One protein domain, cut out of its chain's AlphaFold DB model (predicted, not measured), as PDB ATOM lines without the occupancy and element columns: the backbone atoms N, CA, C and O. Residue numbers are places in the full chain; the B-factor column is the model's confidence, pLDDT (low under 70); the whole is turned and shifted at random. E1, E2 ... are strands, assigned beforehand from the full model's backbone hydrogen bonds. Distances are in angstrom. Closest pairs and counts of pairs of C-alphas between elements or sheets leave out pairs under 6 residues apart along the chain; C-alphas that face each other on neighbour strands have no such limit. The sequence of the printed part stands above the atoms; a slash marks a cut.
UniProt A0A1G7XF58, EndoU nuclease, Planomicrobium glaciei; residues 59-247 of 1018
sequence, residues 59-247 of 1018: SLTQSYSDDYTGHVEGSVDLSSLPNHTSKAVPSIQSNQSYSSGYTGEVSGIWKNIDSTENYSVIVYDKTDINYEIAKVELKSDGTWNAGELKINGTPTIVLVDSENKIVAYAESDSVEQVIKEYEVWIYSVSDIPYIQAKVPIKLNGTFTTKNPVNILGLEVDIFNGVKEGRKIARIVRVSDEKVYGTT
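This is residues 59 to 247 of the 1018 residues of the protein "EndoU nuclease" of Planomicrobium glaciei (UniProt A0A1G7XF58). Two lobes of strands lie end to end along the longest axis: one is a sandwich, two sheets face to face, E3 E4 E7 and E6 E5 E8 E9; the other is a bent, branched sheet of E2, E10, E11, E13 and E14 with the small ribbon E1 and E12 packed on it. The chain crosses between the lobes twice, where E2 runs on into E3 and from E9 to E10, and the long loop of residues 209 to 229 reaches from the second lobe toward the sandwich. The printed part has 189 residues with fourteen named strands, E1 to E14 in order, and no named helix; the class is all strand, with under half of the residues in named elements, and the neighbour strands are antiparallel. It is compact, with a radius of gyration of the C-alphas of 17.7 A and spans of 48 by 37 by 26 A.

E1 is residues 73 to 76, from C-alpha 73 at (10.979, 18.674, -13.489); E2 is 86 to 88, and E3 is 91 to 94. E4, residues 103 to 111, is 25.9 A long; E5, 119 to 126, 22.1 A; E6, 130 to 137, 19.8 A; E7, 143 to 150, 20.3 A; E8, 154 to 161, 22.6 A. E9 is 166 to 169. E10, 177 to 189, is 30.2 A long and bends by 85 degrees at residue 181; E11, 193 to 202, is 24.2 A. E12 is 206 to 208, E13 230 to 237, 22.6 A, and E14 243 to 246, with C-alpha 246 at (23.507, 24.444, -15.091).

E1 and E12 are antiparallel neighbours, with N 207 and O 74 at 2.9 A; the closest C-alphas of E11 and E12 are those of Ile 201 and Phe 207, 5.1 A. E2 and E13 lie on one side of E10, E11 on the other side. N 87 and O 178 are 2.8 A apart, within hydrogen-bond range, as are N 184 and O 199, 2.8 A, N 185 and O 234, 2.8 A, and, between E13 and E14, N 235 and O 245, 2.8 A. In the sandwich the facing parts are 9.4 A centre to centre. The closest C-alphas of E6 and E7 are those of Val 136 and Ala 146, 5.9 A. N 93 and O 109 are 2.9 A apart in the hairpin E3 and E4. E9 and E10 are apart.

The C-alphas farthest apart, of Asp 141 and Asp 191, are 50.7 A apart. The printed part has no cut. The link E12 to E13, 21 residues, is long. Mean pLDDT of the printed part is 83.8; residues 129, 171 to 176, 191 and 211 to 225 are under 70.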
ATOM      1  N   SER A  59      15.894  25.748 -16.433       94.19
ATOM      2  CA  SER A  59      15.187  26.081 -15.204       94.19
ATOM      3  C   SER A  59      14.516  24.844 -14.621       94.19
ATOM      4  O   SER A  59      14.071  23.954 -15.344       94.19
ATOM      5  N   LEU A  60      14.438  24.803 -13.294       94.94
ATOM      6  CA  LEU A  60      13.561  23.881 -12.582       94.94
ATOM      7  C   LEU A  60      12.167  24.504 -12.474       94.94
ATOM      8  O   LEU A  60      12.047  25.717 -12.302       94.94
ATOM      9  N   THR A  61      11.119  23.683 -12.540       94.06
ATOM     10  CA  THR A  61       9.720  24.150 -12.479       94.06
ATOM     11  C   THR A  61       9.391  24.839 -11.149       94.06
ATOM     12  O   THR A  61       8.490  25.673 -11.078       94.06
ATOM     13  N   GLN A  62      10.126  24.500 -10.089       92.00
ATOM     14  CA  GLN A  62      10.009  25.093  -8.762       92.00
ATOM     15  C   GLN A  62      11.336  24.998  -8.001       92.00
ATOM     16  O   GLN A  62      12.224  24.225  -8.368       92.00
ATOM     17  N   SER A  63      11.445  25.735  -6.897       89.50
ATOM     18  CA  SER A  63      12.490  25.500  -5.899       89.50
ATOM     19  C   SER A  63      12.164  24.239  -5.100       89.50
ATOM     20  O   SER A  63      11.063  24.110  -4.565       89.50
ATOM     21  N   TYR A  64      13.121  23.322  -4.999       91.69
ATOM     22  CA  TYR A  64      13.004  22.110  -4.188       91.69
ATOM     23  C   TYR A  64      13.764  22.304  -2.876       91.69
ATOM     24  O   TYR A  64      14.901  22.775  -2.899       91.69
ATOM     25  N   SER A  65      13.142  21.961  -1.748       91.19
ATOM     26  CA  SER A  65      13.809  21.975  -0.444       91.19
ATOM     27  C   SER A  65      14.856  20.862  -0.348       91.19
ATOM     28  O   SER A  65      14.789  19.864  -1.070       91.19
ATOM     29  N   ASP A  66      15.829  21.022   0.548       90.69
ATOM     30  CA  ASP A  66      16.914  20.048   0.697       90.69
ATOM     31  C   ASP A  66      16.393  18.681   1.200       90.69
ATOM     32  O   ASP A  66      16.935  17.650   0.830       90.69
ATOM     33  N   ASP A  67      15.280  18.626   1.935       91.00
ATOM     34  CA  ASP A  67      14.611  17.386   2.373       91.00
ATOM     35  C   ASP A  67      13.669  16.769   1.313       91.00
ATOM     36  O   ASP A  67      13.053  15.725   1.542       91.00
ATOM     37  N   TYR A  68      13.540  17.388   0.133       89.38
ATOM     38  CA  TYR A  68      12.637  16.916  -0.914       89.38
ATOM     39  C   TYR A  68      13.100  15.584  -1.521       89.38
ATOM     40  O   TYR A  68      14.222  15.493  -2.031       89.38
ATOM     41  N   THR A  69      12.195  14.595  -1.550       85.50
ATOM     42  CA  THR A  69      12.449  13.222  -2.032       85.50
ATOM     43  C   THR A  69      11.560  12.761  -3.204       85.50
ATOM     44  O   THR A  69      11.400  11.567  -3.439       85.50
ATOM     45  N   GLY A  70      10.954  13.698  -3.948       84.94
ATOM     46  CA  GLY A  70      10.033  13.409  -5.062       84.94
ATOM     47  C   GLY A  70      10.632  13.602  -6.463       84.94
ATOM     48  O   GLY A  70      11.846  13.563  -6.649       84.94
ATOM     49  N   HIS A  71       9.785  13.834  -7.472       85.19
ATOM     50  CA  HIS A  71      10.227  14.039  -8.857       85.19
ATOM     51  C   HIS A  71      10.697  15.471  -9.139       85.19
ATOM     52  O   HIS A  71      10.094  16.446  -8.690       85.19
ATOM     53  N   VAL A  72      11.746  15.594  -9.952       89.75
ATOM     54  CA  VAL A  72      12.295  16.874 -10.402       89.75
ATOM     55  C   VAL A  72      11.933  17.086 -11.861       89.75
ATOM     56  O   VAL A  72      12.093  16.190 -12.691       89.75
ATOM     57  N   GLU A  73      11.435  18.279 -12.162       92.12
ATOM     58  CA  GLU A  73      10.979  18.674 -13.489       92.12
ATOM     59  C   GLU A  73      11.524  20.053 -13.836       92.12
ATOM     60  O   GLU A  73      11.839  20.861 -12.955       92.12
ATOM     61  N   GLY A  74      11.612  20.325 -15.131       95.12
ATOM     62  CA  GLY A  74      12.064  21.613 -15.613       95.12
ATOM     63  C   GLY A  74      11.994  21.741 -17.122       95.12
ATOM     64  O   GLY A  74      11.389  20.922 -17.821       95.12
ATOM     65  N   SER A  75      12.627  22.796 -17.617       95.50
ATOM     66  CA  SER A  75      12.697  23.115 -19.037       95.50
ATOM     67  C   SER A  75      14.092  23.557 -19.450       95.50
ATOM     68  O   SER A  75      14.810  24.190 -18.676       95.50
ATOM     69  N   VAL A  76      14.438  23.242 -20.691       95.50
ATOM     70  CA  VAL A  76      15.633  23.680 -21.405       95.50
ATOM     71  C   VAL A  76      15.198  24.553 -22.575       95.50
ATOM     72  O   VAL A  76      14.252  24.212 -23.291       95.50
ATOM     73  N   ASP A  77      15.903  25.659 -22.796       92.94
ATOM     74  CA  ASP A  77      15.738  26.449 -24.013       92.94
ATOM     75  C   ASP A  77      16.407  25.736 -25.197       92.94
ATOM     76  O   ASP A  77      17.613  25.861 -25.425       92.94
ATOM     77  N   LEU A  78      15.619  24.987 -25.973       90.88
ATOM     78  CA  LEU A  78      16.126  24.245 -27.130       90.88
ATOM     79  C   LEU A  78      16.744  25.150 -28.204       90.88
ATOM     80  O   LEU A  78      17.619  24.692 -28.931       90.88
ATOM     81  N   SER A  79      16.334  26.420 -28.304       88.81
ATOM     82  CA  SER A  79      16.895  27.341 -29.304       88.81
ATOM     83  C   SER A  79      18.363  27.683 -29.034       88.81
ATOM     84  O   SER A  79      19.099  28.032 -29.955       88.81
ATOM     85  N   SER A  80      18.792  27.517 -27.781       86.50
ATOM     86  CA  SER A  80      20.159  27.749 -27.321       86.50
ATOM     87  C   SER A  80      21.058  26.504 -27.392       86.50
ATOM     88  O   SER A  80      22.259  26.610 -27.154       86.50
ATOM     89  N   LEU A  81      20.508  25.321 -27.707       88.81
ATOM     90  CA  LEU A  81      21.276  24.073 -27.794       88.81
ATOM     91  C   LEU A  81      21.913  23.895 -29.180       88.81
ATOM     92  O   LEU A  81      21.185  23.762 -30.171       88.81
ATOM     93  N   PRO A  82      23.251  23.802 -29.282       85.81
ATOM     94  CA  PRO A  82      23.915  23.651 -30.570       85.81
ATOM     95  C   PRO A  82      23.699  22.252 -31.164       85.81
ATOM     96  O   PRO A  82      23.841  21.255 -30.469       85.81
ATOM     97  N   ASN A  83      23.404  22.184 -32.469       84.12
ATOM     98  CA  ASN A  83      23.391  20.963 -33.291       84.12
ATOM     99  C   ASN A  83      22.747  19.731 -32.623       84.12
ATOM    100  O   ASN A  83      23.438  18.779 -32.263       84.12
ATOM    101  N   HIS A  84      21.419  19.731 -32.509       90.56
ATOM    102  CA  HIS A  84      20.670  18.616 -31.934       90.56
ATOM    103  C   HIS A  84      19.643  18.028 -32.914       90.56
ATOM    104  O   HIS A  84      19.083  18.728 -33.759       90.56
ATOM    105  N   THR A  85      19.380  16.729 -32.787       92.38
ATOM    106  CA  THR A  85      18.388  15.975 -33.559       92.38
ATOM    107  C   THR A  85      17.441  15.214 -32.633       92.38
ATOM    108  O   THR A  85      17.682  15.089 -31.428       92.38
ATOM    109  N   SER A  86      16.327  14.717 -33.178       87.81
ATOM    110  CA  SER A  86      15.404  13.874 -32.421       87.81
ATOM    111  C   SER A  86      15.738  12.387 -32.573       87.81
ATOM    112  O   SER A  86      16.140  11.920 -33.641       87.81
ATOM    113  N   LYS A  87      15.541  11.621 -31.497       84.81
ATOM    114  CA  LYS A  87      15.487  10.155 -31.514       84.81
ATOM    115  C   LYS A  87      14.126   9.686 -31.020       84.81
ATOM    116  O   LYS A  87      13.572  10.256 -30.079       84.81
ATOM    117  N   ALA A  88      13.599   8.646 -31.655       82.00
ATOM    118  CA  ALA A  88      12.389   7.983 -31.198       82.00
ATOM    119  C   ALA A  88      12.681   7.195 -29.911       82.00
ATOM    120  O   ALA A  88      13.747   6.589 -29.794       82.00
ATOM    121  N   VAL A  89      11.759   7.224 -28.947       78.19
ATOM    122  CA  VAL A  89      11.909   6.489 -27.680       78.19
ATOM    123  C   VAL A  89      11.010   5.252 -27.699       78.19
ATOM    124  O   VAL A  89       9.803   5.419 -27.922       78.19
ATOM    125  N   PRO A  90      11.563   4.044 -27.459       81.62
ATOM    126  CA  PRO A  90      10.787   2.832 -27.218       81.62
ATOM    127  C   PRO A  90       9.688   3.061 -26.184       81.62
ATOM    128  O   PRO A  90       9.957   3.541 -25.083       81.62
ATOM    129  N   SER A  91       8.445   2.725 -26.517       81.19
ATOM    130  CA  SER A  91       7.328   2.893 -25.586       81.19
ATOM    131  C   SER A  91       6.311   1.768 -25.686       81.19
ATOM    132  O   SER A  91       6.177   1.103 -26.715       81.19
ATOM    133  N   ILE A  92       5.591   1.566 -24.582       84.00
ATOM    134  CA  ILE A  92       4.459   0.652 -24.484       84.00
ATOM    135  C   ILE A  92       3.261   1.376 -23.877       84.00
ATOM    136  O   ILE A  92       3.408   2.269 -23.046       84.00
ATOM    137  N   GLN A  93       2.067   0.958 -24.269       87.88
ATOM    138  CA  GLN A  93       0.806   1.437 -23.720       87.88
ATOM    139  C   GLN A  93      -0.081   0.232 -23.442       87.88
ATOM    140  O   GLN A  93      -0.150  -0.682 -24.263       87.88
ATOM    141  N   SER A  94      -0.758   0.213 -22.298       88.75
ATOM    142  CA  SER A  94      -1.797  -0.776 -22.039       88.75
ATOM    143  C   SER A  94      -3.096  -0.396 -22.743       88.75
ATOM    144  O   SER A  94      -3.463   0.773 -22.807       88.75
ATOM    145  N   ASN A  95      -3.843  -1.392 -23.220       89.12
ATOM    146  CA  ASN A  95      -5.134  -1.157 -23.880       89.12
ATOM    147  C   ASN A  95      -6.181  -0.514 -22.949       89.12
ATOM    148  O   ASN A  95      -7.146   0.085 -23.416       89.12
ATOM    149  N   GLN A  96      -5.996  -0.650 -21.633       86.19
ATOM    150  CA  GLN A  96      -6.804  -0.026 -20.589       86.19
ATOM    151  C   GLN A  96      -5.978   0.168 -19.308       86.19
ATOM    152  O   GLN A  96      -4.872  -0.364 -19.183       86.19
ATOM    153  N   SER A  97      -6.511   0.917 -18.342       85.06
ATOM    154  CA  SER A  97      -5.954   0.980 -16.987       85.06
ATOM    155  C   SER A  97      -6.385  -0.246 -16.179       85.06
ATOM    156  O   SER A  97      -7.560  -0.612 -16.185       85.06
ATOM    157  N   TYR A  98      -5.450  -0.848 -15.448       87.50
ATOM    158  CA  TYR A  98      -5.707  -2.006 -14.590       87.50
ATOM    159  C   TYR A  98      -5.595  -1.599 -13.117       87.50
ATOM    160  O   TYR A  98      -4.716  -0.820 -12.751       87.50
ATOM    161  N   SER A  99      -6.483  -2.109 -12.263       87.12
ATOM    162  CA  SER A  99      -6.534  -1.780 -10.830       87.12
ATOM    163  C   SER A  99      -6.378  -3.023  -9.952       87.12
ATOM    164  O   SER A  99      -6.538  -4.149 -10.422       87.12
ATOM    165  N   SER A 100      -6.138  -2.823  -8.654       89.25
ATOM    166  CA  SER A 100      -6.198  -3.908  -7.665       89.25
ATOM    167  C   SER A 100      -7.532  -4.658  -7.746       89.25
ATOM    168  O   SER A 100      -8.596  -4.048  -7.892       89.25
ATOM    169  N   GLY A 101      -7.463  -5.989  -7.703       87.69
ATOM    170  CA  GLY A 101      -8.601  -6.894  -7.856       87.69
ATOM    171  C   GLY A 101      -8.966  -7.224  -9.307       87.69
ATOM    172  O   GLY A 101      -9.872  -8.031  -9.523       87.69
ATOM    173  N   TYR A 102      -8.286  -6.640 -10.300       92.94
ATOM    174  CA  TYR A 102      -8.541  -6.936 -11.708       92.94
ATOM    175  C   TYR A 102      -8.244  -8.407 -12.027       92.94
ATOM    176  O   TYR A 102      -7.204  -8.945 -11.654       92.94
ATOM    177  N   THR A 103      -9.169  -9.066 -12.723       92.81
ATOM    178  CA  THR A 103      -8.977 -10.406 -13.291       92.81
ATOM    179  C   THR A 103      -9.458 -10.374 -14.730       92.81
ATOM    180  O   THR A 103     -10.629 -10.081 -14.975       92.81
ATOM    181  N   GLY A 104      -8.565 -10.642 -15.674       93.19
ATOM    182  CA  GLY A 104      -8.870 -10.567 -17.097       93.19
ATOM    183  C   GLY A 104      -7.614 -10.444 -17.946       93.19
ATOM    184  O   GLY A 104      -6.495 -10.534 -17.440       93.19
ATOM    185  N   GLU A 105      -7.806 -10.254 -19.246       95.00
ATOM    186  CA  GLU A 105      -6.716 -10.129 -20.209       95.00
ATOM    187  C   GLU A 105      -5.927  -8.823 -20.022       95.00
ATOM    188  O   GLU A 105      -6.497  -7.728 -20.029       95.00
ATOM    189  N   VAL A 106      -4.602  -8.938 -19.905       94.44
ATOM    190  CA  VAL A 106      -3.679  -7.801 -19.819       94.44
ATOM    191  C   VAL A 106      -2.871  -7.714 -21.109       94.44
ATOM    192  O   VAL A 106      -2.012  -8.546 -21.391       94.44
ATOM    193  N   SER A 107      -3.153  -6.696 -21.916       94.25
ATOM    194  CA  SER A 107      -2.521  -6.487 -23.221       94.25
ATOM    195  C   SER A 107      -2.327  -5.008 -23.541       94.25
ATOM    196  O   SER A 107      -2.830  -4.119 -22.834       94.25
ATOM    197  N   GLY A 108      -1.593  -4.745 -24.620       92.81
ATOM    198  CA  GLY A 108      -1.299  -3.397 -25.070       92.81
ATOM    199  C   GLY A 108      -0.603  -3.325 -26.422       92.81
ATOM    200  O   GLY A 108      -0.462  -4.321 -27.137       92.81
ATOM    201  N   ILE A 109      -0.162  -2.116 -26.755       92.12
ATOM    202  CA  ILE A 109       0.588  -1.798 -27.970       92.12
ATOM    203  C   ILE A 109       1.993  -1.310 -27.627       92.12
ATOM    204  O   ILE A 109       2.246  -0.849 -26.509       92.12
ATOM    205  N   TRP A 110       2.903  -1.404 -28.589       89.94
ATOM    206  CA  TRP A 110       4.246  -0.838 -28.510       89.94
ATOM    207  C   TRP A 110       4.528   0.072 -29.710       89.94
ATOM    208  O   TRP A 110       3.930  -0.071 -30.778       89.94
ATOM    209  N   LYS A 111       5.439   1.033 -29.532       86.88
ATOM    210  CA  LYS A 111       5.911   1.957 -30.576       86.88
ATOM    211  C   LYS A 111       7.427   2.132 -30.487       86.88
ATOM    212  O   LYS A 111       8.009   1.964 -29.418       86.88
ATOM    213  N   ASN A 112       8.045   2.541 -31.600       83.00
ATOM    214  CA  ASN A 112       9.463   2.926 -31.681       83.00
ATOM    215  C   ASN A 112      10.452   1.843 -31.203       83.00
ATOM    216  O   ASN A 112      11.492   2.163 -30.635       83.00
ATOM    217  N   ILE A 113      10.116   0.572 -31.425       84.75
ATOM    218  CA  ILE A 113      10.989  -0.574 -31.160       84.75
ATOM    219  C   ILE A 113      11.731  -0.907 -32.453       84.75
ATOM    220  O   ILE A 113      11.101  -1.088 -33.495       84.75
ATOM    221  N   ASP A 114      13.057  -0.957 -32.392       81.88
ATOM    222  CA  ASP A 114      13.933  -1.254 -33.529       81.88
ATOM    223  C   ASP A 114      13.968  -2.755 -33.866       81.88
ATOM    224  O   ASP A 114      13.936  -3.126 -35.039       81.88
ATOM    225  N   SER A 115      13.971  -3.615 -32.845       88.94
ATOM    226  CA  SER A 115      13.865  -5.069 -32.953       88.94
ATOM    227  C   SER A 115      13.084  -5.633 -31.773       88.94
ATOM    228  O   SER A 115      13.483  -5.479 -30.621       88.94
ATOM    229  N   THR A 116      11.980  -6.331 -32.042       88.75
ATOM    230  CA  THR A 116      11.132  -6.929 -30.995       88.75
ATOM    231  C   THR A 116      11.853  -7.989 -30.163       88.75
ATOM    232  O   THR A 116      11.446  -8.237 -29.035       88.75
ATOM    233  N   GLU A 117      12.926  -8.584 -30.688       87.69
ATOM    234  CA  GLU A 117      13.745  -9.588 -29.990       87.69
ATOM    235  C   GLU A 117      14.601  -8.978 -28.867       87.69
ATOM    236  O   GLU A 117      14.992  -9.679 -27.937       87.69
ATOM    237  N   ASN A 118      14.862  -7.669 -28.923       89.06
ATOM    238  CA  ASN A 118      15.677  -6.967 -27.930       89.06
ATOM    239  C   ASN A 118      14.880  -6.555 -26.685       89.06
ATOM    240  O   ASN A 118      15.467  -6.016 -25.747       89.06
ATOM    241  N   TYR A 119      13.559  -6.768 -26.673       90.56
ATOM    242  CA  TYR A 119      12.681  -6.246 -25.632       90.56
ATOM    243  C   TYR A 119      11.625  -7.247 -25.163       90.56
ATOM    244  O   TYR A 119      11.213  -8.167 -25.868       90.56
ATOM    245  N   SER A 120      11.128  -7.038 -23.948       93.19
ATOM    246  CA  SER A 120       9.986  -7.768 -23.388       93.19
ATOM    247  C   SER A 120       9.134  -6.848 -22.520       93.19
ATOM    248  O   SER A 120       9.628  -5.855 -21.994       93.19
ATOM    249  N   VAL A 121       7.859  -7.180 -22.328       92.88
ATOM    250  CA  VAL A 121       7.001  -6.529 -21.331       92.88
ATOM    251  C   VAL A 121       6.947  -7.383 -20.076       92.88
ATOM    252  O   VAL A 121       6.636  -8.569 -20.163       92.88
ATOM    253  N   ILE A 122       7.206  -6.780 -18.919       91.81
ATOM    254  CA  ILE A 122       7.015  -7.398 -17.606       91.81
ATOM    255  C   ILE A 122       5.820  -6.744 -16.907       91.81
ATOM    256  O   ILE A 122       5.687  -5.519 -16.885       91.81
ATOM    257  N   VAL A 123       4.950  -7.569 -16.328       91.62
ATOM    258  CA  VAL A 123       3.843  -7.147 -15.468       91.62
ATOM    259  C   VAL A 123       4.181  -7.533 -14.033       91.62
ATOM    260  O   VAL A 123       4.299  -8.717 -13.713       91.62
ATOM    261  N   TYR A 124       4.308  -6.532 -13.169       88.94
ATOM    262  CA  TYR A 124       4.476  -6.694 -11.732       88.94
ATOM    263  C   TYR A 124       3.156  -6.467 -10.991       88.94
ATOM    264  O   TYR A 124       2.400  -5.554 -11.327       88.94
ATOM    265  N   ASP A 125       2.915  -7.252  -9.944       88.50
ATOM    266  CA  ASP A 125       1.840  -7.064  -8.971       88.50
ATOM    267  C   ASP A 125       2.437  -6.641  -7.624       88.50
ATOM    268  O   ASP A 125       3.144  -7.421  -6.981       88.50
ATOM    269  N   LYS A 126       2.197  -5.394  -7.201       82.69
ATOM    270  CA  LYS A 126       2.741  -4.855  -5.949       82.69
ATOM    271  C   LYS A 126       1.740  -4.977  -4.807       82.69
ATOM    272  O   LYS A 126       0.851  -4.132  -4.676       82.69
ATOM    273  N   THR A 127       1.905  -5.987  -3.954       82.06
ATOM    274  CA  THR A 127       1.143  -6.130  -2.696       82.06
ATOM    275  C   THR A 127       1.909  -5.597  -1.487       82.06
ATOM    276  O   THR A 127       1.327  -4.938  -0.631       82.06
ATOM    277  N   ASP A 128       3.216  -5.849  -1.445       70.56
ATOM    278  CA  ASP A 128       4.184  -5.331  -0.471       70.56
ATOM    279  C   ASP A 128       5.489  -4.945  -1.193       70.56
ATOM    280  O   ASP A 128       5.884  -3.779  -1.166       70.56
ATOM    281  N   ILE A 129       6.067  -5.883  -1.947       68.62
ATOM    282  CA  ILE A 129       7.117  -5.671  -2.956       68.62
ATOM    283  C   ILE A 129       6.576  -5.979  -4.361       68.62
ATOM    284  O   ILE A 129       5.423  -6.384  -4.509       68.62
ATOM    285  N   ASN A 130       7.380  -5.763  -5.405       72.12
ATOM    286  CA  ASN A 130       6.983  -6.091  -6.778       72.12
ATOM    287  C   ASN A 130       7.172  -7.584  -7.052       72.12
ATOM    288  O   ASN A 130       8.305  -8.059  -7.104       72.12
ATOM    289  N   TYR A 131       6.079  -8.307  -7.295       83.38
ATOM    290  CA  TYR A 131       6.146  -9.685  -7.782       83.38
ATOM    291  C   TYR A 131       5.934  -9.714  -9.286       83.38
ATOM    292  O   TYR A 131       4.916  -9.235  -9.775       83.38
ATOM    293  N   GLU A 132       6.883 -10.280 -10.027       92.00
ATOM    294  CA  GLU A 132       6.707 -10.545 -11.454       92.00
ATOM    295  C   GLU A 132       5.606 -11.595 -11.640       92.00
ATOM    296  O   GLU A 132       5.744 -12.731 -11.188       92.00
ATOM    297  N   ILE A 133       4.503 -11.211 -12.286       92.75
ATOM    298  CA  ILE A 133       3.373 -12.110 -12.564       92.75
ATOM    299  C   ILE A 133       3.278 -12.505 -14.039       92.75
ATOM    300  O   ILE A 133       2.613 -13.488 -14.357       92.75
ATOM    301  N   ALA A 134       3.948 -11.773 -14.934       93.94
ATOM    302  CA  ALA A 134       4.105 -12.150 -16.335       93.94
ATOM    303  C   ALA A 134       5.316 -11.464 -16.975       93.94
ATOM    304  O   ALA A 134       5.593 -10.302 -16.687       93.94
ATOM    305  N   LYS A 135       5.952 -12.154 -17.923       94.81
ATOM    306  CA  LYS A 135       6.927 -11.594 -18.860       94.81
ATOM    307  C   LYS A 135       6.613 -12.102 -20.261       94.81
ATOM    308  O   LYS A 135       6.508 -13.310 -20.460       94.81
ATOM    309  N   VAL A 136       6.441 -11.193 -21.218       95.06
ATOM    310  CA  VAL A 136       6.029 -11.526 -22.587       95.06
ATOM    311  C   VAL A 136       6.849 -10.805 -23.642       95.06
ATOM    312  O   VAL A 136       7.225  -9.647 -23.478       95.06
ATOM    313  N   GLU A 137       7.106 -11.502 -24.742       93.69
ATOM    314  CA  GLU A 137       7.771 -10.946 -25.918       93.69
ATOM    315  C   GLU A 137       6.847  -9.979 -26.673       93.69
ATOM    316  O   GLU A 137       5.613 -10.073 -26.620       93.69
ATOM    317  N   LEU A 138       7.456  -9.045 -27.402       94.25
ATOM    318  CA  LEU A 138       6.738  -8.147 -28.298       94.25
ATOM    319  C   LEU A 138       6.408  -8.857 -29.614       94.25
ATOM    320  O   LEU A 138       7.249  -9.536 -30.201       94.25
ATOM    321  N   LYS A 139       5.192  -8.661 -30.126       92.81
ATOM    322  CA  LYS A 139       4.785  -9.185 -31.435       92.81
ATOM    323  C   LYS A 139       5.105  -8.180 -32.528       92.81
ATOM    324  O   LYS A 139       4.871  -6.991 -32.350       92.81
ATOM    325  N   SER A 140       5.545  -8.655 -33.691       88.94
ATOM    326  CA  SER A 140       5.887  -7.811 -34.847       88.94
ATOM    327  C   SER A 140       4.720  -6.986 -35.412       88.94
ATOM    328  O   SER A 140       4.947  -6.061 -36.186       88.94
ATOM    329  N   ASP A 141       3.479  -7.286 -35.014       91.19
ATOM    330  CA  ASP A 141       2.265  -6.554 -35.396       91.19
ATOM    331  C   ASP A 141       2.017  -5.267 -34.584       91.19
ATOM    332  O   ASP A 141       0.998  -4.607 -34.790       91.19
ATOM    333  N   GLY A 142       2.929  -4.895 -33.679       90.81
ATOM    334  CA  GLY A 142       2.792  -3.700 -32.842       90.81
ATOM    335  C   GLY A 142       2.149  -3.957 -31.479       90.81
ATOM    336  O   GLY A 142       1.867  -3.001 -30.756       90.81
ATOM    337  N   THR A 143       1.887  -5.216 -31.112       94.00
ATOM    338  CA  THR A 143       1.168  -5.564 -29.876       94.00
ATOM    339  C   THR A 143       1.999  -6.388 -28.895       94.00
ATOM    340  O   THR A 143       3.010  -7.003 -29.235       94.00
ATOM    341  N   TRP A 144       1.561  -6.407 -27.640       94.75
ATOM    342  CA  TRP A 144       2.030  -7.328 -26.609       94.75
ATOM    343  C   TRP A 144       0.827  -7.832 -25.806       94.75
ATOM    344  O   TRP A 144      -0.206  -7.162 -25.707       94.75
ATOM    345  N   ASN A 145       0.914  -9.050 -25.273       94.62
ATOM    346  CA  ASN A 145      -0.213  -9.681 -24.591       94.62
ATOM    347  C   ASN A 145       0.281 -10.662 -23.527       94.62
ATOM    348  O   ASN A 145       0.956 -11.630 -23.865       94.62
ATOM    349  N   ALA A 146      -0.070 -10.397 -22.269       94.12
ATOM    350  CA  ALA A 146       0.294 -11.198 -21.106       94.12
ATOM    351  C   ALA A 146      -0.738 -12.286 -20.748       94.12
ATOM    352  O   ALA A 146      -0.535 -13.038 -19.797       94.12
ATOM    353  N   GLY A 147      -1.822 -12.399 -21.520       92.12
ATOM    354  CA  GLY A 147      -2.919 -13.330 -21.282       92.12
ATOM    355  C   GLY A 147      -3.818 -12.904 -20.121       92.12
ATOM    356  O   GLY A 147      -3.813 -11.747 -19.698       92.12
ATOM    357  N   GLU A 148      -4.623 -13.843 -19.619       94.38
ATOM    358  CA  GLU A 148      -5.452 -13.624 -18.431       94.38
ATOM    359  C   GLU A 148      -4.595 -13.612 -17.160       94.38
ATOM    360  O   GLU A 148      -3.989 -14.622 -16.797       94.38
ATOM    361  N   LEU A 149      -4.586 -12.477 -16.459       94.06
ATOM    362  CA  LEU A 149      -3.883 -12.295 -15.191       94.06
ATOM    363  C   LEU A 149      -4.858 -11.905 -14.077       94.06
ATOM    364  O   LEU A 149      -5.903 -11.298 -14.317       94.06
ATOM    365  N   LYS A 150      -4.479 -12.222 -12.836       92.38
ATOM    366  CA  LYS A 150      -5.139 -11.741 -11.618       92.38
ATOM    367  C   LYS A 150      -4.196 -10.799 -10.873       92.38
ATOM    368  O   LYS A 150      -3.166 -11.239 -10.375       92.38
ATOM    369  N   ILE A 151      -4.585  -9.535 -10.771       91.69
ATOM    370  CA  ILE A 151      -3.843  -8.473 -10.086       91.69
ATOM    371  C   ILE A 151      -4.440  -8.303  -8.688       91.69
ATOM    372  O   ILE A 151      -5.610  -7.947  -8.542       91.69
ATOM    373  N   ASN A 152      -3.659  -8.572  -7.648       89.12
ATOM    374  CA  ASN A 152      -4.109  -8.493  -6.257       89.12
ATOM    375  C   ASN A 152      -3.774  -7.130  -5.636       89.12
ATOM    376  O   ASN A 152      -4.583  -6.571  -4.898       89.12
ATOM    377  N   GLY A 153      -2.609  -6.579  -5.955       88.06
ATOM    378  CA  GLY A 153      -2.098  -5.292  -5.507       88.06
ATOM    379  C   GLY A 153      -2.148  -4.220  -6.596       88.06
ATOM    380  O   GLY A 153      -3.110  -4.131  -7.357       88.06
ATOM    381  N   THR A 154      -1.140  -3.347  -6.639       84.62
ATOM    382  CA  THR A 154      -1.040  -2.288  -7.658       84.62
ATOM    383  C   THR A 154      -0.225  -2.787  -8.853       84.62
ATOM    384  O   THR A 154       0.942  -3.135  -8.660       84.62
ATOM    385  N   PRO A 155      -0.784  -2.821 -10.077       85.69
ATOM    386  CA  PRO A 155      -0.050  -3.309 -11.233       85.69
ATOM    387  C   PRO A 155       0.983  -2.288 -11.707       85.69
ATOM    388  O   PRO A 155       0.687  -1.101 -11.823       85.69
ATOM    389  N   THR A 156       2.182  -2.766 -12.030       84.75
ATOM    390  CA  THR A 156       3.231  -1.981 -12.691       84.75
ATOM    391  C   THR A 156       3.653  -2.714 -13.956       84.75
ATOM    392  O   THR A 156       4.142  -3.836 -13.886       84.75
ATOM    393  N   ILE A 157       3.430  -2.106 -15.120       86.81
ATOM    394  CA  ILE A 157       3.726  -2.715 -16.421       86.81
ATOM    395  C   ILE A 157       4.903  -1.968 -17.035       86.81
ATOM    396  O   ILE A 157       4.842  -0.744 -17.179       86.81
ATOM    397  N   VAL A 158       5.957  -2.697 -17.396       84.44
ATOM    398  CA  VAL A 158       7.207  -2.128 -17.907       84.44
ATOM    399  C   VAL A 158       7.670  -2.808 -19.182       84.44
ATOM    400  O   VAL A 158       7.497  -4.007 -19.357       84.44
ATOM    401  N   LEU A 159       8.303  -2.034 -20.052       85.31
ATOM    402  CA  LEU A 159       9.146  -2.516 -21.135       85.31
ATOM    403  C   LEU A 159      10.562  -2.687 -20.586       85.31
ATOM    404  O   LEU A 159      11.081  -1.754 -19.975       85.31
ATOM    405  N   VAL A 160      11.191  -3.832 -20.831       84.88
ATOM    406  CA  VAL A 160      12.590  -4.102 -20.485       84.88
ATOM    407  C   VAL A 160      13.408  -4.467 -21.717       84.88
ATOM    408  O   VAL A 160      12.849  -4.993 -22.679       84.88
ATOM    409  N   ASP A 161      14.711  -4.195 -21.685       83.69
ATOM    410  CA  ASP A 161      15.667  -4.653 -22.700       83.69
ATOM    411  C   ASP A 161      16.145  -6.101 -22.450       83.69
ATOM    412  O   ASP A 161      15.686  -6.790 -21.530       83.69
ATOM    413  N   SER A 162      17.089  -6.574 -23.270       84.62
ATOM    414  CA  SER A 162      17.684  -7.912 -23.177       84.62
ATOM    415  C   SER A 162      18.405  -8.195 -21.852       84.62
ATOM    416  O   SER A 162      18.610  -9.360 -21.511       84.62
ATOM    417  N   GLU A 163      18.777  -7.160 -21.092       81.81
ATOM    418  CA  GLU A 163      19.415  -7.269 -19.774       81.81
ATOM    419  C   GLU A 163      18.397  -7.163 -18.619       81.81
ATOM    420  O   GLU A 163      18.783  -7.128 -17.452       81.81
ATOM    421  N   ASN A 164      17.089  -7.163 -18.922       79.62
ATOM    422  CA  ASN A 164      15.981  -6.904 -17.991       79.62
ATOM    423  C   ASN A 164      15.984  -5.500 -17.376       79.62
ATOM    424  O   ASN A 164      15.354  -5.269 -16.339       79.62
ATOM    425  N   LYS A 165      16.658  -4.539 -18.003       77.00
ATOM    426  CA  LYS A 165      16.640  -3.163 -17.530       77.00
ATOM    427  C   LYS A 165      15.368  -2.475 -18.005       77.00
ATOM    428  O   LYS A 165      15.015  -2.564 -19.175       77.00
ATOM    429  N   ILE A 166      14.678  -1.776 -17.104       75.81
ATOM    430  CA  ILE A 166      13.444  -1.047 -17.429       75.81
ATOM    431  C   ILE A 166      13.753   0.111 -18.388       75.81
ATOM    432  O   ILE A 166      14.556   0.990 -18.077       75.81
ATOM    433  N   VAL A 167      13.063   0.124 -19.529       73.31
ATOM    434  CA  VAL A 167      13.190   1.111 -20.613       73.31
ATOM    435  C   VAL A 167      11.982   2.053 -20.669       73.31
ATOM    436  O   VAL A 167      12.143   3.232 -20.974       73.31
ATOM    437  N   ALA A 168      10.776   1.570 -20.350       74.69
ATOM    438  CA  ALA A 168       9.553   2.383 -20.303       74.69
ATOM    439  C   ALA A 168       8.496   1.777 -19.361       74.69
ATOM    440  O   ALA A 168       8.522   0.578 -19.101       74.69
ATOM    441  N   TYR A 169       7.538   2.583 -18.889       78.00
ATOM    442  CA  TYR A 169       6.318   2.118 -18.206       78.00
ATOM    443  C   TYR A 169       5.107   2.246 -19.140       78.00
ATOM    444  O   TYR A 169       5.093   3.121 -20.009       78.00
ATOM    445  N   ALA A 170       4.079   1.416 -18.945       76.25
ATOM    446  CA  ALA A 170       2.798   1.583 -19.631       76.25
ATOM    447  C   ALA A 170       2.073   2.850 -19.115       76.25
ATOM    448  O   ALA A 170       1.767   2.939 -17.931       76.25
ATOM    449  N   GLU A 171       1.879   3.814 -20.024       68.44
ATOM    450  CA  GLU A 171       1.513   5.251 -19.904       68.44
ATOM    451  C   GLU A 171       1.053   5.895 -18.572       68.44
ATOM    452  O   GLU A 171       0.167   5.412 -17.869       68.44
ATOM    453  N   SER A 172       1.522   7.137 -18.328       47.59
ATOM    454  CA  SER A 172       0.685   8.343 -18.549       47.59
ATOM    455  C   SER A 172       1.294   9.502 -19.372       47.59
ATOM    456  O   SER A 172       0.593  10.478 -19.616       47.59
ATOM    457  N   ASP A 173       2.548   9.425 -19.833       53.56
ATOM    458  CA  ASP A 173       3.218  10.524 -20.563       53.56
ATOM    459  C   ASP A 173       4.144   9.952 -21.662       53.56
ATOM    460  O   ASP A 173       5.373   9.964 -21.537       53.56
ATOM    461  N   SER A 174       3.570   9.366 -22.723       55.22
ATOM    462  CA  SER A 174       4.332   8.734 -23.811       55.22
ATOM    463  C   SER A 174       5.115   9.771 -24.614       55.22
ATOM    464  O   SER A 174       4.622  10.442 -25.520       55.22
ATOM    465  N   VAL A 175       6.391   9.922 -24.270       62.12
ATOM    466  CA  VAL A 175       7.313  10.744 -25.045       62.12
ATOM    467  C   VAL A 175       7.668   9.981 -26.317       62.12
ATOM    468  O   VAL A 175       8.434   9.025 -26.271       62.12
ATOM    469  N   GLU A 176       7.112  10.385 -27.459       68.50
ATOM    470  CA  GLU A 176       7.389   9.702 -28.731       68.50
ATOM    471  C   GLU A 176       8.806   9.992 -29.252       68.50
ATOM    472  O   GLU A 176       9.414   9.136 -29.897       68.50
ATOM    473  N   GLN A 177       9.343  11.183 -28.961       77.88
ATOM    474  CA  GLN A 177      10.671  11.620 -29.393       77.88
ATOM    475  C   GLN A 177      11.356  12.518 -28.357       77.88
ATOM    476  O   GLN A 177      10.715  13.350 -27.708       77.88
ATOM    477  N   VAL A 178      12.676  12.380 -28.248       87.31
ATOM    478  CA  VAL A 178      13.543  13.168 -27.356       87.31
ATOM    479  C   VAL A 178      14.759  13.691 -28.108       87.31
ATOM    480  O   VAL A 178      15.084  13.199 -29.188       87.31
ATOM    481  N   ILE A 179      15.452  14.660 -27.520       91.19
ATOM    482  CA  ILE A 179      16.753  15.121 -28.000       91.19
ATOM    483  C   ILE A 179      17.770  13.977 -27.897       91.19
ATOM    484  O   ILE A 179      17.850  13.284 -26.881       91.19
ATOM    485  N   LYS A 180      18.517  13.734 -28.978       89.00
ATOM    486  CA  LYS A 180      19.455  12.610 -29.066       89.00
ATOM    487  C   LYS A 180      20.780  12.903 -28.368       89.00
ATOM    488  O   LYS A 180      21.283  12.033 -27.660       89.00
ATOM    489  N   GLU A 181      21.336  14.083 -28.609       93.38
ATOM    490  CA  GLU A 181      22.706  14.453 -28.246       93.38
ATOM    491  C   GLU A 181      22.833  14.954 -26.802       93.38
ATOM    492  O   GLU A 181      23.936  14.952 -26.259       93.38
ATOM    493  N   TYR A 182      21.722  15.354 -26.177       92.88
ATOM    494  CA  TYR A 182      21.701  16.012 -24.874       92.88
ATOM    495  C   TYR A 182      20.725  15.355 -23.903       92.88
ATOM    496  O   TYR A 182      19.600  14.998 -24.258       92.88
ATOM    497  N   GLU A 183      21.148  15.288 -22.648       92.62
ATOM    498  CA  GLU A 183      20.345  14.876 -21.499       92.62
ATOM    499  C   GLU A 183      20.426  15.947 -20.409       92.62
ATOM    500  O   GLU A 183      21.336  16.774 -20.399       92.62
ATOM    501  N   VAL A 184      19.487  15.930 -19.463       92.75
ATOM    502  CA  VAL A 184      19.619  16.696 -18.223       92.75
ATOM    503  C   VAL A 184      20.003  15.748 -17.098       92.75
ATOM    504  O   VAL A 184      19.321  14.766 -16.825       92.75
ATOM    505  N   TRP A 185      21.115  16.026 -16.434       92.00
ATOM    506  CA  TRP A 185      21.566  15.281 -15.271       92.00
ATOM    507  C   TRP A 185      21.125  16.022 -14.011       92.00
ATOM    508  O   TRP A 185      21.443  17.197 -13.825       92.00
ATOM    509  N   ILE A 186      20.361  15.340 -13.163       91.06
ATOM    510  CA  ILE A 186      19.858  15.848 -11.890       91.06
ATOM    511  C   ILE A 186      20.754  15.330 -10.777       91.06
ATOM    512  O   ILE A 186      21.032  14.131 -10.722       91.06
ATOM    513  N   TYR A 187      21.156  16.215  -9.873       90.44
ATOM    514  CA  TYR A 187      21.974  15.884  -8.716       90.44
ATOM    515  C   TYR A 187      21.293  16.329  -7.424       90.44
ATOM    516  O   TYR A 187      20.530  17.300  -7.409       90.44
ATOM    517  N   SER A 188      21.644  15.641  -6.343       90.25
ATOM    518  CA  SER A 188      21.415  16.086  -4.973       90.25
ATOM    519  C   SER A 188      22.765  16.411  -4.345       90.25
ATOM    520  O   SER A 188      23.688  15.600  -4.415       90.25
ATOM    521  N   VAL A 189      22.889  17.602  -3.762       87.50
ATOM    522  CA  VAL A 189      24.115  18.081  -3.115       87.50
ATOM    523  C   VAL A 189      23.918  18.058  -1.601       87.50
ATOM    524  O   VAL A 189      23.124  18.840  -1.074       87.50
ATOM    525  N   SER A 190      24.623  17.165  -0.907       83.00
ATOM    526  CA  SER A 190      24.747  17.163   0.563       83.00
ATOM    527  C   SER A 190      26.072  17.779   1.013       83.00
ATOM    528  O   SER A 190      26.110  18.588   1.934       83.00
ATOM    529  N   ASP A 191      27.144  17.418   0.318       69.56
ATOM    530  CA  ASP A 191      28.522  17.881   0.477       69.56
ATOM    531  C   ASP A 191      29.116  18.142  -0.914       69.56
ATOM    532  O   ASP A 191      29.458  19.278  -1.238       69.56
ATOM    533  N   ILE A 192      29.103  17.121  -1.773       76.38
ATOM    534  CA  ILE A 192      29.393  17.216  -3.206       76.38
ATOM    535  C   ILE A 192      28.154  16.840  -4.035       76.38
ATOM    536  O   ILE A 192      27.210  16.239  -3.513       76.38
ATOM    537  N   PRO A 193      28.100  17.200  -5.328       83.06
ATOM    538  CA  PRO A 193      26.990  16.799  -6.184       83.06
ATOM    539  C   PRO A 193      26.978  15.293  -6.487       83.06
ATOM    540  O   PRO A 193      27.826  14.799  -7.228       83.06
ATOM    541  N   TYR A 194      25.957  14.571  -6.012       84.19
ATOM    542  CA  TYR A 194      25.717  13.173  -6.389       84.19
ATOM    543  C   TYR A 194      24.657  13.078  -7.468       84.19
ATOM    544  O   TYR A 194      23.518  13.513  -7.270       84.19
ATOM    545  N   ILE A 195      25.008  12.456  -8.591       85.81
ATOM    546  CA  ILE A 195      24.060  12.225  -9.676       85.81
ATOM    547  C   ILE A 195      22.910  11.332  -9.195       85.81
ATOM    548  O   ILE A 195      23.121  10.275  -8.607       85.81
ATOM    549  N   GLN A 196      21.684  11.784  -9.426       84.06
ATOM    550  CA  GLN A 196      20.454  11.073  -9.084       84.06
ATOM    551  C   GLN A 196      19.789  10.503 -10.331       84.06
ATOM    552  O   GLN A 196      19.225   9.417 -10.286       84.06
ATOM    553  N   ALA A 197      19.817  11.240 -11.444       82.00
ATOM    554  CA  ALA A 197      19.063  10.878 -12.635       82.00
ATOM    555  C   ALA A 197      19.678  11.493 -13.906       82.00
ATOM    556  O   ALA A 197      20.041  12.663 -13.893       82.00
ATOM    557  N   LYS A 198      19.745  10.732 -15.007       86.75
ATOM    558  CA  LYS A 198      20.032  11.215 -16.373       86.75
ATOM    559  C   LYS A 198      18.743  11.204 -17.209       86.75
ATOM    560  O   LYS A 198      18.332  10.153 -17.693       86.75
ATOM    561  N   VAL A 199      18.047  12.337 -17.302       84.38
ATOM    562  CA  VAL A 199      16.731  12.428 -17.958       84.38
ATOM    563  C   VAL A 199      16.843  12.903 -19.409       84.38
ATOM    564  O   VAL A 199      17.591  13.841 -19.694       84.38
ATOM    565  N   PRO A 200      16.069  12.324 -20.342       86.00
ATOM    566  CA  PRO A 200      16.005  12.832 -21.704       86.00
ATOM    567  C   PRO A 200      15.219  14.153 -21.779       86.00
ATOM    568  O   PRO A 200      14.282  14.385 -21.009       86.00
ATOM    569  N   ILE A 201      15.568  15.001 -22.750       89.81
ATOM    570  CA  ILE A 201      14.877  16.270 -23.023       89.81
ATOM    571  C   ILE A 201      13.791  16.029 -24.083       89.81
ATOM    572  O   ILE A 201      14.084  15.519 -25.165       89.81
ATOM    573  N   LYS A 202      12.532  16.383 -23.801       89.12
ATOM    574  CA  LYS A 202      11.416  16.293 -24.764       89.12
ATOM    575  C   LYS A 202      11.566  17.362 -25.862       89.12
ATOM    576  O   LYS A 202      12.162  18.412 -25.635       89.12
ATOM    577  N   LEU A 203      10.947  17.164 -27.031       88.06
ATOM    578  CA  LEU A 203      11.001  18.136 -28.148       88.06
ATOM    579  C   LEU A 203      10.358  19.502 -27.859       88.06
ATOM    580  O   LEU A 203      10.576  20.454 -28.598       88.06
ATOM    581  N   ASN A 204       9.567  19.615 -26.794       89.75
ATOM    582  CA  ASN A 204       9.048  20.894 -26.306       89.75
ATOM    583  C   ASN A 204       9.975  21.554 -25.260       89.75
ATOM    584  O   ASN A 204       9.565  22.507 -24.606       89.75
ATOM    585  N   GLY A 205      11.180  21.012 -25.052       91.31
ATOM    586  CA  GLY A 205      12.183  21.493 -24.099       91.31
ATOM    587  C   GLY A 205      11.996  21.009 -22.661       91.31
ATOM    588  O   GLY A 205      12.853  21.267 -21.825       91.31
ATOM    589  N   THR A 206      10.913  20.303 -22.334       92.56
ATOM    590  CA  THR A 206      10.662  19.859 -20.951       92.56
ATOM    591  C   THR A 206      11.424  18.584 -20.589       92.56
ATOM    592  O   THR A 206      11.709  17.750 -21.448       92.56
ATOM    593  N   PHE A 207      11.726  18.403 -19.304       89.25
ATOM    594  CA  PHE A 207      12.295  17.171 -18.749       89.25
ATOM    595  C   PHE A 207      11.647  16.826 -17.402       89.25
ATOM    596  O   PHE A 207      11.140  17.704 -16.699       89.25
ATOM    597  N   THR A 208      11.645  15.542 -17.034       86.25
ATOM    598  CA  THR A 208      11.055  15.055 -15.775       86.25
ATOM    599  C   THR A 208      11.692  13.741 -15.331       86.25
ATOM    600  O   THR A 208      11.992  12.886 -16.164       86.25
ATOM    601  N   THR A 209      11.855  13.551 -14.019       80.06
ATOM    602  CA  THR A 209      12.263  12.265 -13.425       80.06
ATOM    603  C   THR A 209      11.089  11.299 -13.181       80.06
ATOM    604  O   THR A 209      11.253  10.322 -12.454       80.06
ATOM    605  N   LYS A 210       9.888  11.560 -13.727       73.19
ATOM    606  CA  LYS A 210       8.696  10.695 -13.568       73.19
ATOM    607  C   LYS A 210       8.745   9.367 -14.342       73.19
ATOM    608  O   LYS A 210       8.122   8.407 -13.908       73.19
ATOM    609  N   ASN A 211       9.467   9.305 -15.461       59.53
ATOM    610  CA  ASN A 211       9.605   8.111 -16.319       59.53
ATOM    611  C   ASN A 211      10.982   7.455 -16.097       59.53
ATOM    612  O   ASN A 211      11.846   8.143 -15.557       59.53
ATOM    613  N   PRO A 212      11.219   6.166 -16.444       53.75
ATOM    614  CA  PRO A 212      12.374   5.437 -15.938       53.75
ATOM    615  C   PRO A 212      13.650   6.133 -16.382       53.75
ATOM    616  O   PRO A 212      13.992   6.199 -17.562       53.75
ATOM    617  N   VAL A 213      14.329   6.678 -15.386       49.06
ATOM    618  CA  VAL A 213      15.659   7.224 -15.514       49.06
ATOM    619  C   VAL A 213      16.619   6.139 -15.072       49.06
ATOM    620  O   VAL A 213      16.359   5.441 -14.095       49.06
ATOM    621  N   ASN A 214      17.740   5.996 -15.767       46.75
ATOM    622  CA  ASN A 214      18.836   5.162 -15.302       46.75
ATOM    623  C   ASN A 214      19.422   5.797 -14.019       46.75
ATOM    624  O   ASN A 214      20.284   6.674 -14.098       46.75
ATOM    625  N   ILE A 215      18.891   5.432 -12.849       47.09
ATOM    626  CA  ILE A 215      19.381   5.872 -11.538       47.09
ATOM    627  C   ILE A 215      20.578   4.982 -11.191       47.09
ATOM    628  O   ILE A 215      20.424   3.806 -10.868       47.09
ATOM    629  N   LEU A 216      21.789   5.523 -11.327       38.69
ATOM    630  CA  LEU A 216      23.034   4.806 -11.046       38.69
ATOM    631  C   LEU A 216      23.087   4.379  -9.565       38.69
ATOM    632  O   LEU A 216      23.105   5.227  -8.676       38.69
ATOM    633  N   GLY A 217      23.161   3.067  -9.309       38.53
ATOM    634  CA  GLY A 217      23.537   2.510  -8.001       38.53
ATOM    635  C   GLY A 217      22.409   2.193  -7.010       38.53
ATOM    636  O   GLY A 217      22.705   2.010  -5.832       38.53
ATOM    637  N   LEU A 218      21.145   2.110  -7.439       38.19
ATOM    638  CA  LEU A 218      20.062   1.567  -6.608       38.19
ATOM    639  C   LEU A 218      19.607   0.206  -7.146       38.19
ATOM    640  O   LEU A 218      19.241   0.086  -8.315       38.19
ATOM    641  N   GLU A 219      19.634  -0.811  -6.279       37.62
ATOM    642  CA  GLU A 219      18.849  -2.032  -6.467       37.62
ATOM    643  C   GLU A 219      17.372  -1.666  -6.662       37.62
ATOM    644  O   GLU A 219      16.905  -0.621  -6.206       37.62
ATOM    645  N   VAL A 220      16.670  -2.528  -7.396       41.12
ATOM    646  CA  VAL A 220      15.318  -2.364  -7.942       41.12
ATOM    647  C   VAL A 220      14.258  -2.276  -6.833       41.12
ATOM    648  O   VAL A 220      13.413  -3.154  -6.695       41.12
ATOM    649  N   ASP A 221      14.261  -1.196  -6.059       41.12
ATOM    650  CA  ASP A 221      13.137  -0.793  -5.226       41.12
ATOM    651  C   ASP A 221      12.420   0.365  -5.915       41.12
ATOM    652  O   ASP A 221      12.906   1.491  -6.014       41.12
ATOM    653  N   ILE A 222      11.232   0.057  -6.438       52.09
ATOM    654  CA  ILE A 222      10.332   1.013  -7.083       52.09
ATOM    655  C   ILE A 222       9.809   1.979  -6.008       52.09
ATOM    656  O   ILE A 222       8.745   1.759  -5.409       52.09
ATOM    657  N   PHE A 223      10.575   3.047  -5.764       50.75
ATOM    658  CA  PHE A 223      10.105   4.292  -5.171       50.75
ATOM    659  C   PHE A 223      10.708   5.535  -5.845       50.75
ATOM    660  O   PHE A 223      11.825   5.543  -6.353       50.75
ATOM    661  N   ASN A 224       9.871   6.571  -5.858       60.41
ATOM    662  CA  ASN A 224       9.727   7.618  -6.861       60.41
ATOM    663  C   ASN A 224      10.362   8.948  -6.433       60.41
ATOM    664  O   ASN A 224       9.695   9.768  -5.799       60.41
ATOM    665  N   GLY A 225      11.607   9.203  -6.832       64.62
ATOM    666  CA  GLY A 225      12.183  10.537  -6.700       64.62
ATOM    667  C   GLY A 225      13.692  10.578  -6.530       64.62
ATOM    668  O   GLY A 225      14.382   9.565  -6.545       64.62
ATOM    669  N   VAL A 226      14.207  11.793  -6.406       80.81
ATOM    670  CA  VAL A 226      15.614  12.078  -6.092       80.81
ATOM    671  C   VAL A 226      15.838  12.016  -4.576       80.81
ATOM    672  O   VAL A 226      14.913  12.294  -3.824       80.81
ATOM    673  N   LYS A 227      17.041  11.682  -4.090       85.69
ATOM    674  CA  LYS A 227      17.333  11.676  -2.639       85.69
ATOM    675  C   LYS A 227      17.410  13.092  -2.057       85.69
ATOM    676  O   LYS A 227      17.538  14.062  -2.808       85.69
ATOM    677  N   GLU A 228      17.378  13.209  -0.730       87.19
ATOM    678  CA  GLU A 228      17.652  14.460  -0.002       87.19
ATOM    679  C   GLU A 228      18.994  15.108  -0.413       87.19
ATOM    680  O   GLU A 228      19.868  14.462  -0.990       87.19
ATOM    681  N   GLY A 229      19.121  16.410  -0.181       88.94
ATOM    682  CA  GLY A 229      20.179  17.298  -0.661       88.94
ATOM    683  C   GLY A 229      19.645  18.391  -1.593       88.94
ATOM    684  O   GLY A 229      18.554  18.286  -2.159       88.94
ATOM    685  N   ARG A 230      20.422  19.451  -1.802       91.31
ATOM    686  CA  ARG A 230      20.038  20.544  -2.705       91.31
ATOM    687  C   ARG A 230      19.948  20.051  -4.144       91.31
ATOM    688  O   ARG A 230      20.873  19.405  -4.629       91.31
ATOM    689  N   LYS A 231      18.863  20.382  -4.846       92.19
ATOM    690  CA  LYS A 231      18.652  19.931  -6.229       92.19
ATOM    691  C   LYS A 231      19.333  20.856  -7.227       92.19
ATOM    692  O   LYS A 231      19.043  22.051  -7.270       92.19
ATOM    693  N   ILE A 232      20.203  20.286  -8.053       92.81
ATOM    694  CA  ILE A 232      20.810  20.973  -9.197       92.81
ATOM    695  C   ILE A 232      20.580  20.153 -10.467       92.81
ATOM    696  O   ILE A 232      20.510  18.926 -10.423       92.81
ATOM    697  N   ALA A 233      20.466  20.832 -11.600       93.75
ATOM    698  CA  ALA A 233      20.339  20.221 -12.912       93.75
ATOM    699  C   ALA A 233      21.445  20.738 -13.836       93.75
ATOM    700  O   ALA A 233      21.843  21.905 -13.755       93.75
ATOM    701  N   ARG A 234      21.946  19.867 -14.712       93.75
ATOM    702  CA  ARG A 234      22.941  20.196 -15.737       93.75
ATOM    703  C   ARG A 234      22.490  19.656 -17.085       93.75
ATOM    704  O   ARG A 234      22.103  18.500 -17.158       93.75
ATOM    705  N   ILE A 235      22.550  20.462 -18.138       94.25
ATOM    706  CA  ILE A 235      22.434  19.970 -19.514       94.25
ATOM    707  C   ILE A 235      23.786  19.364 -19.873       94.25
ATOM    708  O   ILE A 235      24.797  20.059 -19.800       94.25
ATOM    709  N   VAL A 236      23.807  18.095 -20.261       91.25
ATOM    710  CA  VAL A 236      25.030  17.352 -20.559       91.25
ATOM    711  C   VAL A 236      24.951  16.766 -21.960       91.25
ATOM    712  O   VAL A 236      23.947  16.151 -22.329       91.25
ATOM    713  N   ARG A 237      26.010  16.956 -22.751       91.00
ATOM    714  CA  ARG A 237      26.152  16.296 -24.049       91.00
ATOM    715  C   ARG A 237      26.591  14.852 -23.837       91.00
ATOM    716  O   ARG A 237      27.592  14.588 -23.185       91.00
ATOM    717  N   VAL A 238      25.842  13.906 -24.393       88.50
ATOM    718  CA  VAL A 238      26.001  12.474 -24.086       88.50
ATOM    719  C   VAL A 238      27.319  11.901 -24.617       88.50
ATOM    720  O   VAL A 238      27.868  10.985 -24.016       88.50
ATOM    721  N   SER A 239      27.839  12.420 -25.732       87.25
ATOM    722  CA  SER A 239      29.033  11.867 -26.389       87.25
ATOM    723  C   SER A 239      30.330  12.048 -25.603       87.25
ATOM    724  O   SER A 239      31.250  11.258 -25.784       87.25
ATOM    725  N   ASP A 240      30.426  13.103 -24.794       84.12
ATOM    726  CA  ASP A 240      31.664  13.534 -24.132       84.12
ATOM    727  C   ASP A 240      31.445  14.107 -22.723       84.12
ATOM    728  O   ASP A 240      32.361  14.664 -22.129       84.12
ATOM    729  N   GLU A 241      30.227  13.983 -22.197       86.00
ATOM    730  CA  GLU A 241      29.822  14.389 -20.846       86.00
ATOM    731  C   GLU A 241      30.043  15.880 -20.514       86.00
ATOM    732  O   GLU A 241      30.016  16.281 -19.349       86.00
ATOM    733  N   LYS A 242      30.187  16.739 -21.532       85.75
ATOM    734  CA  LYS A 242      30.385  18.184 -21.342       85.75
ATOM    735  C   LYS A 242      29.103  18.893 -20.922       85.75
ATOM    736  O   LYS A 242      28.016  18.606 -21.434       85.75
ATOM    737  N   VAL A 243      29.234  19.859 -20.012       87.62
ATOM    738  CA  VAL A 243      28.115  20.632 -19.459       87.62
ATOM    739  C   VAL A 243      27.821  21.852 -20.338       87.62
ATOM    740  O   VAL A 243      28.664  22.722 -20.516       87.62
ATOM    741  N   TYR A 244      26.594  21.941 -20.848       90.44
ATOM    742  CA  TYR A 244      26.111  23.031 -21.710       90.44
ATOM    743  C   TYR A 244      25.169  24.008 -20.998       90.44
ATOM    744  O   TYR A 244      24.749  24.999 -21.588       90.44
ATOM    745  N   GLY A 245      24.835  23.743 -19.735       90.38
ATOM    746  CA  GLY A 245      23.998  24.596 -18.897       90.38
ATOM    747  C   GLY A 245      23.885  24.037 -17.490       90.38
ATOM    748  O   GLY A 245      23.877  22.818 -17.318       90.38
ATOM    749  N   THR A 246      23.762  24.892 -16.470       90.88
ATOM    750  CA  THR A 246      23.507  24.444 -15.091       90.88
ATOM    751  C   THR A 246      22.581  25.373 -14.306       90.88
ATOM    752  O   THR A 246      22.639  26.594 -14.441       90.88
ATOM    753  N   THR A 247      21.759  24.799 -13.422       91.56
ATOM    754  CA  THR A 247      21.014  25.562 -12.408       91.56
ATOM    755  C   THR A 247      21.840  25.861 -11.162       91.56
ATOM    756  O   THR A 247      21.391  26.630 -10.315       91.56
TER     757      THR A 247